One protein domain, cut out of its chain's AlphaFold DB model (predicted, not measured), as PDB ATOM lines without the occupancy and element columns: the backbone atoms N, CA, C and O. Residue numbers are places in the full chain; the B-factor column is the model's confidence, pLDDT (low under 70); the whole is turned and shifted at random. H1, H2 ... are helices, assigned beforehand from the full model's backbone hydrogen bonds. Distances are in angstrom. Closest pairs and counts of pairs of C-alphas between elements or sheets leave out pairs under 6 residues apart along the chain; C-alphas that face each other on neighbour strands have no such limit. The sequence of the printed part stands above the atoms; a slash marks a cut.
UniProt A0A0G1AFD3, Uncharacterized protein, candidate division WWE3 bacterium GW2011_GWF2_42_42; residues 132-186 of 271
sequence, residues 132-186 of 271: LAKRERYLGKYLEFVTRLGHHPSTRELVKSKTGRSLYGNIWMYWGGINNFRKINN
ATOM      1  N   LEU A 132     150.921 303.017 137.921       77.38
ATOM      2  CA  LEU A 132     151.493 303.176 139.263       77.38
ATOM      3  C   LEU A 132     151.942 301.843 139.876       77.38
ATOM      4  O   LEU A 132     153.115 301.710 140.207       77.38
ATOM      5  N   ALA A 133     151.077 300.824 139.914       77.31
ATOM      6  CA  ALA A 133     151.443 299.510 140.455       77.31
ATOM      7  C   ALA A 133     152.614 298.868 139.685       77.31
ATOM      8  O   ALA A 133     153.511 298.250 140.260       77.31
ATOM      9  N   LYS A 134     152.655 299.053 138.356       84.00
ATOM     10  CA  LYS A 134     153.795 298.607 137.543       84.00
ATOM     11  C   LYS A 134     155.077 299.355 137.915       84.00
ATOM     12  O   LYS A 134     156.119 298.711 138.021       84.00
ATOM     13  N   ARG A 135     155.007 300.677 138.116       88.69
ATOM     14  CA  ARG A 135     156.149 301.496 138.550       88.69
ATOM     15  C   ARG A 135     156.697 301.017 139.896       88.69
ATOM     16  O   ARG A 135     157.882 300.718 139.973       88.69
ATOM     17  N   GLU A 136     155.851 300.848 140.906       85.88
ATOM     18  CA  GLU A 136     156.271 300.349 142.226       85.88
ATOM     19  C   GLU A 136     156.968 298.986 142.130       85.88
ATOM     20  O   GLU A 136     158.056 298.797 142.668       85.88
ATOM     21  N   ARG A 137     156.418 298.059 141.338       85.88
ATOM     22  CA  ARG A 137     157.039 296.745 141.123       85.88
ATOM     23  C   ARG A 137     158.441 296.839 140.519       85.88
ATOM     24  O   ARG A 137     159.340 296.103 140.919       85.88
ATOM     25  N   TYR A 138     158.637 297.686 139.508       91.62
ATOM     26  CA  TYR A 138     159.958 297.830 138.887       91.62
ATOM     27  C   TYR A 138     160.939 298.602 139.767       91.62
ATOM     28  O   TYR A 138     162.135 298.336 139.678       91.62
ATOM     29  N   LEU A 139     160.452 299.487 140.640       93.50
ATOM     30  CA  LEU A 139     161.266 300.073 141.699       93.50
ATOM     31  C   LEU A 139     161.741 298.990 142.679       93.50
ATOM     32  O   LEU A 139     162.938 298.903 142.926       93.50
ATOM     33  N   GLY A 140     160.855 298.100 143.137       91.06
ATOM     34  CA  GLY A 140     161.229 296.963 143.992       91.06
ATOM     35  C   GLY A 140     162.299 296.069 143.353       91.06
ATOM     36  O   GLY A 140     163.356 295.849 143.935       91.06
ATOM     37  N   LYS A 141     162.099 295.666 142.090       92.88
ATOM     38  CA  LYS A 141     163.100 294.886 141.331       92.88
ATOM     39  C   LYS A 141     164.426 295.622 141.145       92.88
ATOM     40  O   LYS A 141     165.476 294.991 141.051       92.88
ATOM     41  N   TYR A 142     164.387 296.948 141.035       95.44
ATOM     42  CA  TYR A 142     165.598 297.757 140.987       95.44
ATOM     43  C   TYR A 142     166.333 297.731 142.325       95.44
ATOM     44  O   TYR A 142     167.538 297.509 142.326       95.44
ATOM     45  N   LEU A 143     165.626 297.888 143.445       94.69
ATOM     46  CA  LEU A 143     166.228 297.831 144.776       94.69
ATOM     47  C   LEU A 143     166.829 296.453 145.073       94.69
ATOM     48  O   LEU A 143     167.964 296.386 145.522       94.69
ATOM     49  N   GLU A 144     166.163 295.357 144.710       93.75
ATOM     50  CA  GLU A 144     166.751 294.008 144.794       93.75
ATOM     51  C   GLU A 144     168.056 293.895 143.988       93.75
ATOM     52  O   GLU A 144     169.044 293.303 144.427       93.75
ATOM     53  N   PHE A 145     168.078 294.492 142.792       94.38
ATOM     54  CA  PHE A 145     169.271 294.526 141.952       94.38
ATOM     55  C   PHE A 145     170.400 295.352 142.587       94.38
ATOM     56  O   PHE A 145     171.563 294.966 142.460       94.38
ATOM     57  N   VAL A 146     170.064 296.453 143.272       94.12
ATOM     58  CA  VAL A 146     170.998 297.275 144.059       94.12
ATOM     59  C   VAL A 146     171.561 296.472 145.225       94.12
ATOM     60  O   VAL A 146     172.778 296.400 145.351       94.12
ATOM     61  N   THR A 147     170.715 295.803 146.012       93.00
ATOM     62  CA  THR A 147     171.139 294.971 147.150       93.00
ATOM     63  C   THR A 147     172.149 293.912 146.724       93.00
ATOM     64  O   THR A 147     173.159 293.717 147.389       93.00
ATOM     65  N   ARG A 148     171.934 293.270 145.571       92.75
ATOM     66  CA  ARG A 148     172.875 292.275 145.040       92.75
ATOM     67  C   ARG A 148     174.216 292.871 144.599       92.75
ATOM     68  O   ARG A 148     175.221 292.173 144.630       92.75
ATOM     69  N   LEU A 149     174.227 294.111 144.113       90.56
ATOM     70  CA  LEU A 149     175.456 294.779 143.678       90.56
ATOM     71  C   LEU A 149     176.202 295.476 144.819       90.56
ATOM     72  O   LEU A 149     177.406 295.667 144.704       90.56
ATOM     73  N   GLY A 150     175.495 295.875 145.877       91.56
ATOM     74  CA  GLY A 150     176.015 296.736 146.941       91.56
ATOM     75  C   GLY A 150     176.043 298.228 146.582       91.56
ATOM     76  O   GLY A 150     176.403 299.049 147.418       91.56
ATOM     77  N   HIS A 151     175.648 298.612 145.361       90.69
ATOM     78  CA  HIS A 151     175.601 300.006 144.906       90.69
ATOM     79  C   HIS A 151     174.542 300.235 143.823       90.69
ATOM     80  O   HIS A 151     174.072 299.306 143.160       90.69
ATOM     81  N   HIS A 152     174.186 301.503 143.598       93.31
ATOM     82  CA  HIS A 152     173.278 301.878 142.516       93.31
ATOM     83  C   HIS A 152     173.903 301.600 141.141       93.31
ATOM     84  O   HIS A 152     174.913 302.216 140.790       93.31
ATOM     85  N   PRO A 153     173.305 300.726 140.310       92.25
ATOM     86  CA  PRO A 153     173.922 300.318 139.059       92.25
ATOM     87  C   PRO A 153     173.986 301.473 138.066       92.25
ATOM     88  O   PRO A 153     173.016 302.214 137.866       92.25
ATOM     89  N   SER A 154     175.108 301.576 137.366       91.94
ATOM     90  CA  SER A 154     175.260 302.362 136.147       91.94
ATOM     91  C   SER A 154     174.429 301.781 135.001       91.94
ATOM     92  O   SER A 154     174.034 300.613 134.998       91.94
ATOM     93  N   THR A 155     174.186 302.591 133.966       91.31
ATOM     94  CA  THR A 155     173.484 302.129 132.756       91.31
ATOM     95  C   THR A 155     174.190 300.924 132.130       91.31
ATOM     96  O   THR A 155     173.543 300.000 131.649       91.31
ATOM     97  N   ARG A 156     175.526 300.901 132.178       89.50
ATOM     98  CA  ARG A 156     176.331 299.815 131.617       89.50
ATOM     99  C   ARG A 156     176.177 298.517 132.408       89.50
ATOM    100  O   ARG A 156     176.070 297.456 131.801       89.50
ATOM    101  N   GLU A 157     176.138 298.594 133.736       91.44
ATOM    102  CA  GLU A 157     175.929 297.424 134.602       91.44
ATOM    103  C   GLU A 157     174.535 296.824 134.421       91.44
ATOM    104  O   GLU A 157     174.403 295.602 134.324       91.44
ATOM    105  N   LEU A 158     173.508 297.669 134.268       92.38
ATOM    106  CA  LEU A 158     172.164 297.204 133.916       92.38
ATOM    107  C   LEU A 158     172.179 296.441 132.584       92.38
ATOM    108  O   LEU A 158     171.684 295.321 132.511       92.38
ATOM    109  N   VAL A 159     172.805 296.999 131.546       92.81
ATOM    110  CA  VAL A 159     172.822 296.388 130.206       92.81
ATOM    111  C   VAL A 159     173.658 295.098 130.144       92.81
ATOM    112  O   VAL A 159     173.392 294.237 129.307       92.81
ATOM    113  N   LYS A 160     174.637 294.911 131.038       92.12
ATOM    114  CA  LYS A 160     175.506 293.721 131.035       92.12
ATOM    115  C   LYS A 160     174.762 292.426 131.390       92.12
ATOM    116  O   LYS A 160     175.115 291.365 130.886       92.12
ATOM    117  N   SER A 161     173.731 292.488 132.234       91.62
ATOM    118  CA  SER A 161     173.001 291.298 132.703       91.62
ATOM    119  C   SER A 161     171.656 291.122 131.987       91.62
ATOM    120  O   SER A 161     171.010 292.096 131.605       91.62
ATOM    121  N   LYS A 162     171.184 289.879 131.800       91.25
ATOM    122  CA  LYS A 162     169.858 289.616 131.193       91.25
ATOM    123  C   LYS A 162     168.725 290.231 132.028       91.25
ATOM    124  O   LYS A 162     167.827 290.868 131.482       91.25
ATOM    125  N   THR A 163     168.807 290.085 133.351       90.00
ATOM    126  CA  THR A 163     167.849 290.658 134.308       90.00
ATOM    127  C   THR A 163     167.895 292.185 134.307       90.00
ATOM    128  O   THR A 163     166.849 292.826 134.213       90.00
ATOM    129  N   GLY A 164     169.092 292.776 134.301       93.69
ATOM    130  CA  GLY A 164     169.274 294.223 134.234       93.69
ATOM    131  C   GLY A 164     168.824 294.835 132.904       93.69
ATOM    132  O   GLY A 164     168.228 295.907 132.920       93.69
ATOM    133  N   ARG A 165     169.000 294.150 131.762       94.50
ATOM    134  CA  ARG A 165     168.471 294.605 130.459       94.50
ATOM    135  C   ARG A 165     166.955 294.707 130.472       94.50
ATOM    136  O   ARG A 165     166.403 295.719 130.045       94.50
ATOM    137  N   SER A 166     166.288 293.678 130.994       93.69
ATOM    138  CA  SER A 166     164.832 293.694 131.149       93.69
ATOM    139  C   SER A 166     164.395 294.838 132.066       93.69
ATOM    140  O   SER A 166     163.500 295.609 131.716       93.69
ATOM    141  N   LEU A 167     165.058 295.002 133.212       95.12
ATOM    142  CA  LEU A 167     164.778 296.089 134.145       95.12
ATOM    143  C   LEU A 167     164.977 297.467 133.494       95.12
ATOM    144  O   LEU A 167     164.096 298.314 133.595       95.12
ATOM    145  N   TYR A 168     166.078 297.668 132.770       95.56
ATOM    146  CA  TYR A 168     166.384 298.911 132.064       95.56
ATOM    147  C   TYR A 168     165.309 299.275 131.035       95.56
ATOM    148  O   TYR A 168     164.835 300.410 131.029       95.56
ATOM    149  N   GLY A 169     164.869 298.312 130.217       95.50
ATOM    150  CA  GLY A 169     163.790 298.534 129.250       95.50
ATOM    151  C   GLY A 169     162.474 298.937 129.921       95.50
ATOM    152  O   GLY A 169     161.806 299.868 129.475       95.50
ATOM    153  N   ASN A 170     162.131 298.304 131.046       94.94
ATOM    154  CA  ASN A 170     160.942 298.678 131.814       94.94
ATOM    155  C   ASN A 170     161.088 300.065 132.460       94.94
ATOM    156  O   ASN A 170     160.159 300.868 132.396       94.94
ATOM    157  N   ILE A 171     162.251 300.390 133.031       95.25
ATOM    158  CA  ILE A 171     162.523 301.729 133.572       95.25
ATOM    159  C   ILE A 171     162.349 302.792 132.480       95.25
ATOM    160  O   ILE A 171     161.704 303.819 132.696       95.25
ATOM    161  N   TRP A 172     162.872 302.532 131.285       94.50
ATOM    162  CA  TRP A 172     162.710 303.434 130.153       94.50
ATOM    163  C   TRP A 172     161.232 303.613 129.780       94.50
ATOM    164  O   TRP A 172     160.757 304.741 129.701       94.50
ATOM    165  N   MET A 173     160.474 302.519 129.671       94.56
ATOM    166  CA  MET A 173     159.044 302.548 129.343       94.56
ATOM    167  C   MET A 173     158.205 303.367 130.339       94.56
ATOM    168  O   MET A 173     157.316 304.117 129.934       94.56
ATOM    169  N   TYR A 174     158.449 303.238 131.648       93.31
ATOM    170  CA  TYR A 174     157.584 303.873 132.650       93.31
ATOM    171  C   TYR A 174     158.045 305.265 133.099       93.31
ATOM    172  O   TYR A 174     157.184 306.040 133.530       93.31
ATOM    173  N   TRP A 175     159.334 305.602 132.988       95.38
ATOM    174  CA  TRP A 175     159.900 306.892 133.424       95.38
ATOM    175  C   TRP A 175     160.545 307.717 132.296       95.38
ATOM    176  O   TRP A 175     160.982 308.839 132.539       95.38
ATOM    177  N   GLY A 176     160.612 307.203 131.064       93.44
ATOM    178  CA  GLY A 176     161.242 307.891 129.927       93.44
ATOM    179  C   GLY A 176     162.774 307.871 129.958       93.44
ATOM    180  O   GLY A 176     163.421 308.596 129.209       93.44
ATOM    181  N   GLY A 177     163.373 307.067 130.841       93.88
ATOM    182  CA  GLY A 177     164.820 306.879 130.925       93.88
ATOM    183  C   GLY A 177     165.343 306.724 132.350       93.88
ATOM    184  O   GLY A 177     164.697 307.106 133.326       93.88
ATOM    185  N   ILE A 178     166.558 306.181 132.467       93.94
ATOM    186  CA  ILE A 178     167.195 305.906 133.765       93.94
ATOM    187  C   ILE A 178     167.502 307.182 134.558       93.94
ATOM    188  O   ILE A 178     167.415 307.172 135.779       93.94
ATOM    189  N   ASN A 179     167.821 308.293 133.885       93.00
ATOM    190  CA  ASN A 179     168.101 309.561 134.564       93.00
ATOM    191  C   ASN A 179     166.829 310.151 135.193       93.00
ATOM    192  O   ASN A 179     166.873 310.584 136.340       93.00
ATOM    193  N   ASN A 180     165.695 310.099 134.487       94.94
ATOM    194  CA  ASN A 180     164.403 310.534 135.029       94.94
ATOM    195  C   ASN A 180     163.963 309.647 136.191       94.94
ATOM    196  O   ASN A 180     163.532 310.155 137.219       94.94
ATOM    197  N   PHE A 181     164.117 308.327 136.049       96.00
ATOM    198  CA  PHE A 181     163.871 307.383 137.135       96.00
ATOM    199  C   PHE A 181     164.688 307.728 138.382       96.00
ATOM    200  O   PHE A 181     164.126 307.807 139.468       96.00
ATOM    201  N   ARG A 182     165.990 307.991 138.227       94.50
ATOM    202  CA  ARG A 182     166.852 308.378 139.347       94.50
ATOM    203  C   ARG A 182     166.422 309.693 139.988       94.50
ATOM    204  O   ARG A 182     166.268 309.736 141.200       94.50
ATOM    205  N   LYS A 183     166.148 310.721 139.179       95.12
ATOM    206  CA  LYS A 183     165.688 312.032 139.659       95.12
ATOM    207  C   LYS A 183     164.387 311.926 140.458       95.12
ATOM    208  O   LYS A 183     164.284 312.510 141.522       95.12
ATOM    209  N   ILE A 184     163.406 311.175 139.953       94.12
ATOM    210  CA  ILE A 184     162.091 311.026 140.598       94.12
ATOM    211  C   ILE A 184     162.188 310.259 141.922       94.12
ATOM    212  O   ILE A 184     161.419 310.534 142.835       94.12
ATOM    213  N   ASN A 185     163.109 309.300 142.026       93.06
ATOM    214  CA  ASN A 185     163.270 308.471 143.221       93.06
ATOM    215  C   ASN A 185     164.437 308.926 144.120       93.06
ATOM    216  O   ASN A 185     164.836 308.161 144.990       93.06
ATOM    217  N   ASN A 186     165.001 310.123 143.905       93.44
ATOM    218  CA  ASN A 186     166.146 310.660 144.659       93.44
ATOM    219  C   ASN A 186     167.349 309.697 144.742       93.44
ATOM    220  O   ASN A 186     167.963 309.535 145.790       93.44
TER     221      ASN A 186
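AT A GLANCE: This is residues 132 to 186 of the 271 residues of an uncharacterized protein of candidate division WWE3 bacterium GW2011_GWF2_42_42 (UniProt A0A0G1AFD3). The long helix H1 and the shorter H3 lie side by side in two levels, running opposite ways and crossing at a slant, with the short H2 folded back on H3 as a small helical hairpin near the end of H1. The short H4 turns off the far end of H3 and lies to one side of the H1 and H3 pair, apart from H1. The printed part has 55 residues with four named helices, in the order H1, H2, H3, H4, and no named strand; the class is all helix. The whole is compact, with a radius of gyration of the C-alphas of 10.1 A, and rounded, spanning 25 by 18 by 17 A.

IN THESE COORDINATES: H1, residues 132 to 149, is the longest helix at 25.8 A and begins with C-alpha 132 at (151.493, 303.176, 139.263). H3, residues 162 to 175, measures 20.1 A and begins with C-alpha 162 at (169.858, 289.616, 131.193). H2, residues 155 to 160, measures 8.8 A. H4, residues 178 to 184, measures 9.9 A and ends with C-alpha 184 at (162.091, 311.026, 140.598).

HOW THE PARTS SIT: H1 touches H3 at a steep tilt of 38 degrees, opposite ways; their closest C-alphas, of Arg 135 and Tyr 174, are 6.5 A apart. H3 is the hub, touching three helices. With residues 164 to 168 alone it touches H2, its hairpin partner, opposite ways at 36 degrees, only just steep; the closest C-alphas, of Leu 158 and Gly 164, are 4.2 A apart. H3 and H4 touch only at the corner by their link, with the C-alphas of Trp 175 and Phe 181 closest at 5.5 A. H2 and H4 are close but not clearly touching, and H1 is apart from H2 and from H4. In H1, H2, H3 and H4 every O i to N i+4 pair is within hydrogen-bond range.

THE WHOLE: The C-alphas farthest apart, of Leu 132 and Lys 160, are 27.1 A apart. The printed part has no cut, and its three links are tight. The mean pLDDT of the printed part is 92.2, and no printed residue is under 70.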